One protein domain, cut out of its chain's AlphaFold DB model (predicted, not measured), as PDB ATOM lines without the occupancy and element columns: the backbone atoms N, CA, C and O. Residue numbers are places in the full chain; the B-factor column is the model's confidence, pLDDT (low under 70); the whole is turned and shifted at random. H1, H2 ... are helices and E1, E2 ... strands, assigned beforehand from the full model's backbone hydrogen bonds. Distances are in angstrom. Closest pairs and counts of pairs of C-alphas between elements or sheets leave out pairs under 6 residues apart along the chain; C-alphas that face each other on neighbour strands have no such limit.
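Overview. This is residues 117 to 158 of the 175 residues of the protein "NAD dependent epimerase/dehydratase family protein" of Lactobacillus salivarius ACS-116-V-Col5a (UniProt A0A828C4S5). This is a piece with little regular structure: one short helix, H1, among long loops, the second of which swings out as a wide arc and folds back to the strand E1, whose last C-alpha comes within 5.2 A of the first printed one. Residues 147 to 155, on that arc, stick out from the body. The 42 printed residues hold H1 and then E1, 13 residues in named elements, a mixed class. The whole is only just compact, close to loose, with a radius of gyration of the C-alphas of 10.7 A and spans of 26 by 24 by 18 A.

Along the chain. Residues 117 to 129 have no named element. H1, residues 130 to 139, starts at C-alpha 130 (-13.815, -19.536, 31.637) and is 14.1 A long. E1, residues 156 to 158, ends at C-alpha 158 (-13.867, -25.972, 20.165).

Arrangement. H1 and E1 are apart. E1 pairs with no named strand. In H1 every O i to N i+4 pair is within hydrogen-bond range.

Size, cuts and confidence. The C-alphas farthest apart, of Arg 120 and Asp 149, are 27.9 A apart. The printed part has no cut. The 16-residue link from H1 to E1 is long. No printed residue is under 70 in pLDDT.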
ATOM      1  N   TYR A 117     -11.644 -23.701  23.663       96.31
ATOM      2  CA  TYR A 117     -12.137 -24.440  24.825       96.31
ATOM      3  C   TYR A 117     -12.280 -25.934  24.525       96.31
ATOM      4  O   TYR A 117     -12.402 -26.351  23.375       96.31
ATOM      5  N   GLY A 118     -12.264 -26.755  25.575       95.75
ATOM      6  CA  GLY A 118     -12.497 -28.191  25.461       95.75
ATOM      7  C   GLY A 118     -11.740 -29.022  26.497       95.75
ATOM      8  O   GLY A 118     -11.145 -28.474  27.431       95.75
ATOM      9  N   PRO A 119     -11.761 -30.358  26.348       94.31
ATOM     10  CA  PRO A 119     -11.088 -31.277  27.259       94.31
ATOM     11  C   PRO A 119      -9.609 -30.936  27.476       94.31
ATOM     12  O   PRO A 119      -8.918 -30.496  26.560       94.31
ATOM     13  N   ARG A 120      -9.106 -31.208  28.689       92.44
ATOM     14  CA  ARG A 120      -7.723 -30.935  29.147       92.44
ATOM     15  C   ARG A 120      -7.369 -29.454  29.345       92.44
ATOM     16  O   ARG A 120      -6.260 -29.169  29.799       92.44
ATOM     17  N   GLN A 121      -8.276 -28.513  29.071       91.88
ATOM     18  CA  GLN A 121      -8.083 -27.122  29.480       91.88
ATOM     19  C   GLN A 121      -8.051 -27.032  31.012       91.88
ATOM     20  O   GLN A 121      -8.897 -27.599  31.702       91.88
ATOM     21  N   LYS A 122      -7.055 -26.327  31.559       87.19
ATOM     22  CA  LYS A 122      -6.931 -26.148  33.010       87.19
ATOM     23  C   LYS A 122      -8.075 -25.272  33.524       87.19
ATOM     24  O   LYS A 122      -8.293 -24.182  33.000       87.19
ATOM     25  N   ALA A 123      -8.742 -25.726  34.582       80.88
ATOM     26  CA  ALA A 123      -9.764 -24.958  35.294       80.88
ATOM     27  C   ALA A 123      -9.194 -24.074  36.418       80.88
ATOM     28  O   ALA A 123      -9.914 -23.280  37.009       80.88
ATOM     29  N   GLN A 124      -7.897 -24.199  36.723       76.94
ATOM     30  CA  GLN A 124      -7.243 -23.500  37.831       76.94
ATOM     31  C   GLN A 124      -5.982 -22.756  37.373       76.94
ATOM     32  O   GLN A 124      -5.322 -23.140  36.402       76.94
ATOM     33  N   GLY A 125      -5.626 -21.707  38.115       74.69
ATOM     34  CA  GLY A 125      -4.433 -20.891  37.883       74.69
ATOM     35  C   GLY A 125      -4.652 -19.710  36.932       74.69
ATOM     36  O   GLY A 125      -5.734 -19.495  36.391       74.69
ATOM     37  N   LYS A 126      -3.591 -18.920  36.719       71.31
ATOM     38  CA  LYS A 126      -3.656 -17.625  36.011       71.31
ATOM     39  C   LYS A 126      -3.981 -17.726  34.508       71.31
ATOM     40  O   LYS A 126      -4.170 -16.699  33.861       71.31
ATOM     41  N   SER A 127      -4.004 -18.933  33.945       74.06
ATOM     42  CA  SER A 127      -4.304 -19.216  32.535       74.06
ATOM     43  C   SER A 127      -5.578 -20.047  32.346       74.06
ATOM     44  O   SER A 127      -5.747 -20.665  31.296       74.06
ATOM     45  N   ALA A 128      -6.426 -20.148  33.373       81.50
ATOM     46  CA  ALA A 128      -7.649 -20.933  33.302       81.50
ATOM     47  C   ALA A 128      -8.671 -20.296  32.348       81.50
ATOM     48  O   ALA A 128      -8.920 -19.090  32.393       81.50
ATOM     49  N   GLY A 129      -9.254 -21.120  31.476       87.62
ATOM     50  CA  GLY A 129     -10.316 -20.699  30.563       87.62
ATOM     51  C   GLY A 129     -11.669 -20.686  31.265       87.62
ATOM     52  O   GLY A 129     -11.958 -21.571  32.068       87.62
ATOM     53  N   VAL A 130     -12.524 -19.712  30.947       91.44
ATOM     54  CA  VAL A 130     -13.815 -19.536  31.637       91.44
ATOM     55  C   VAL A 130     -14.739 -20.752  31.515       91.44
ATOM     56  O   VAL A 130     -15.359 -21.121  32.504       91.44
ATOM     57  N   CYS A 131     -14.765 -21.444  30.369       92.88
ATOM     58  CA  CYS A 131     -15.545 -22.678  30.211       92.88
ATOM     59  C   CYS A 131     -15.081 -23.781  31.175       92.88
ATOM     60  O   CYS A 131     -15.908 -24.457  31.781       92.88
ATOM     61  N   ALA A 132     -13.765 -23.938  31.355       93.50
ATOM     62  CA  ALA A 132     -13.204 -24.910  32.289       93.50
ATOM     63  C   ALA A 132     -13.460 -24.514  33.754       93.50
ATOM     64  O   ALA A 132     -13.765 -25.383  34.564       93.50
ATOM     65  N   ILE A 133     -13.382 -23.217  34.083       92.88
ATOM     66  CA  ILE A 133     -13.714 -22.699  35.421       92.88
ATOM     67  C   ILE A 133     -15.184 -22.974  35.749       92.88
ATOM     68  O   ILE A 133     -15.472 -23.515  36.809       92.88
ATOM     69  N   ILE A 134     -16.107 -22.636  34.842       94.06
ATOM     70  CA  ILE A 134     -17.544 -22.874  35.038       94.06
ATOM     71  C   ILE A 134     -17.805 -24.367  35.257       94.06
ATOM     72  O   ILE A 134     -18.517 -24.726  36.190       94.06
ATOM     73  N   LEU A 135     -17.199 -25.237  34.445       94.25
ATOM     74  CA  LEU A 135     -17.345 -26.680  34.604       94.25
ATOM     75  C   LEU A 135     -16.804 -27.175  35.957       94.25
ATOM     76  O   LEU A 135     -17.471 -27.971  36.607       94.25
ATOM     77  N   ASP A 136     -15.643 -26.694  36.418       94.38
ATOM     78  CA  ASP A 136     -15.107 -27.047  37.746       94.38
ATOM     79  C   ASP A 136     -16.010 -26.560  38.881       94.38
ATOM     80  O   ASP A 136     -16.238 -27.305  39.833       94.38
ATOM     81  N   CYS A 137     -16.556 -25.347  38.772       94.88
ATOM     82  CA  CYS A 137     -17.507 -24.815  39.742       94.88
ATOM     83  C   CYS A 137     -18.757 -25.696  39.835       94.88
ATOM     84  O   CYS A 137     -19.134 -26.090  40.936       94.88
ATOM     85  N   LEU A 138     -19.343 -26.061  38.691       95.06
ATOM     86  CA  LEU A 138     -20.528 -26.921  38.625       95.06
ATOM     87  C   LEU A 138     -20.268 -28.331  39.170       95.06
ATOM     88  O   LEU A 138     -21.122 -28.886  39.847       95.06
ATOM     89  N   LEU A 139     -19.105 -28.921  38.879       95.38
ATOM     90  CA  LEU A 139     -18.778 -30.290  39.301       95.38
ATOM     91  C   LEU A 139     -18.406 -30.413  40.783       95.38
ATOM     92  O   LEU A 139     -18.425 -31.519  41.315       95.38
ATOM     93  N   ASN A 140     -18.018 -29.313  41.431       96.25
ATOM     94  CA  ASN A 140     -17.545 -29.312  42.816       96.25
ATOM     95  C   ASN A 140     -18.397 -28.428  43.740       96.25
ATOM     96  O   ASN A 140     -17.911 -28.045  44.804       96.25
ATOM     97  N   ASP A 141     -19.605 -28.046  43.315       95.81
ATOM     98  CA  ASP A 141     -20.515 -27.164  44.059       95.81
ATOM     99  C   ASP A 141     -19.838 -25.873  44.572       95.81
ATOM    100  O   ASP A 141     -20.058 -25.425  45.699       95.81
ATOM    101  N   LYS A 142     -18.976 -25.260  43.744       95.50
ATOM    102  CA  LYS A 142     -18.303 -23.988  44.065       95.50
ATOM    103  C   LYS A 142     -19.012 -22.815  43.400       95.50
ATOM    104  O   LYS A 142     -19.518 -22.919  42.285       95.50
ATOM    105  N   GLU A 143     -18.942 -21.652  44.036       94.38
ATOM    106  CA  GLU A 143     -19.444 -20.407  43.458       94.38
ATOM    107  C   GLU A 143     -18.588 -19.963  42.259       94.38
ATOM    108  O   GLU A 143     -17.355 -19.927  42.321       94.38
ATOM    109  N   PHE A 144     -19.243 -19.609  41.151       92.50
ATOM    110  CA  PHE A 144     -18.581 -19.003  40.000       92.50
ATOM    111  C   PHE A 144     -18.501 -17.485  40.171       92.50
ATOM    112  O   PHE A 144     -19.520 -16.801  40.255       92.50
ATOM    113  N   ARG A 145     -17.282 -16.937  40.141       90.50
ATOM    114  CA  ARG A 145     -17.067 -15.488  40.167       90.50
ATOM    115  C   ARG A 145     -17.013 -14.918  38.753       90.50
ATOM    116  O   ARG A 145     -16.030 -15.099  38.034       90.50
ATOM    117  N   LEU A 146     -18.039 -14.156  38.394       90.19
ATOM    118  CA  LEU A 146     -18.055 -13.354  37.178       90.19
ATOM    119  C   LEU A 146     -17.218 -12.079  37.366       90.19
ATOM    120  O   LEU A 146     -17.382 -11.351  38.341       90.19
ATOM    121  N   ASN A 147     -16.332 -11.794  36.411       86.88
ATOM    122  CA  ASN A 147     -15.606 -10.525  36.353       86.88
ATOM    123  C   ASN A 147     -16.320  -9.576  35.382       86.88
ATOM    124  O   ASN A 147     -16.470  -9.912  34.206       86.88
ATOM    125  N   GLY A 148     -16.715  -8.395  35.859       89.69
ATOM    126  CA  GLY A 148     -17.473  -7.416  35.073       89.69
ATOM    127  C   GLY A 148     -18.987  -7.590  35.206       89.69
ATOM    128  O   GLY A 148     -19.468  -8.130  36.198       89.69
ATOM    129  N   ASP A 149     -19.731  -7.103  34.215       93.75
ATOM    130  CA  ASP A 149     -21.199  -7.027  34.227       93.75
ATOM    131  C   ASP A 149     -21.900  -8.186  33.494       93.75
ATOM    132  O   ASP A 149     -23.127  -8.244  33.460       93.75
ATOM    133  N   GLY A 150     -21.135  -9.102  32.892       91.19
ATOM    134  CA  GLY A 150     -21.662 -10.252  32.154       91.19
ATOM    135  C   GLY A 150     -22.037  -9.966  30.704       91.19
ATOM    136  O   GLY A 150     -22.465 -10.885  30.010       91.19
ATOM    137  N   LYS A 151     -21.864  -8.730  30.220       91.38
ATOM    138  CA  LYS A 151     -22.169  -8.358  28.828       91.38
ATOM    139  C   LYS A 151     -20.997  -8.575  27.877       91.38
ATOM    140  O   LYS A 151     -21.138  -8.378  26.671       91.38
ATOM    141  N   GLN A 152     -19.833  -8.964  28.396       89.19
ATOM    142  CA  GLN A 152     -18.666  -9.255  27.578       89.19
ATOM    143  C   GLN A 152     -18.927 -10.429  26.629       89.19
ATOM    144  O   GLN A 152     -19.382 -11.496  27.035       89.19
ATOM    145  N   THR A 153     -18.560 -10.260  25.363       89.12
ATOM    146  CA  THR A 153     -18.652 -11.312  24.349       89.12
ATOM    147  C   THR A 153     -17.273 -11.868  24.022       89.12
ATOM    148  O   THR A 153     -16.248 -11.185  24.121       89.12
ATOM    149  N   ARG A 154     -17.230 -13.149  23.666       89.88
ATOM    150  CA  ARG A 154     -16.029 -13.855  23.220       89.88
ATOM    151  C   ARG A 154     -16.439 -14.821  22.120       89.88
ATOM    152  O   ARG A 154     -17.473 -15.469  22.241       89.88
ATOM    153  N   ASP A 155     -15.621 -14.901  21.080       92.25
ATOM    154  CA  ASP A 155     -15.758 -15.935  20.058       92.25
ATOM    155  C   ASP A 155     -15.069 -17.210  20.562       92.25
ATOM    156  O   ASP A 155     -13.886 -17.160  20.935       92.25
ATOM    157  N   TYR A 156     -15.830 -18.301  20.658       94.88
ATOM    158  CA  TYR A 156     -15.382 -19.582  21.195       94.88
ATOM    159  C   TYR A 156     -15.224 -20.602  20.080       94.88
ATOM    160  O   TYR A 156     -16.139 -20.841  19.302       94.88
ATOM    161  N   MET A 157     -14.071 -21.261  20.080       95.56
ATOM    162  CA  MET A 157     -13.734 -22.316  19.135       95.56
ATOM    163  C   MET A 157     -13.491 -23.605  19.908       95.56
ATOM    164  O   MET A 157     -12.736 -23.608  20.887       95.56
ATOM    165  N   TYR A 158     -14.117 -24.704  19.499       97.81
ATOM    166  CA  TYR A 158     -13.867 -25.972  20.165       97.81
ATOM    167  C   TYR A 158     -12.482 -26.510  19.782       97.81
ATOM    168  O   TYR A 158     -11.977 -26.284  18.682       97.81
TER     169      TYR A 158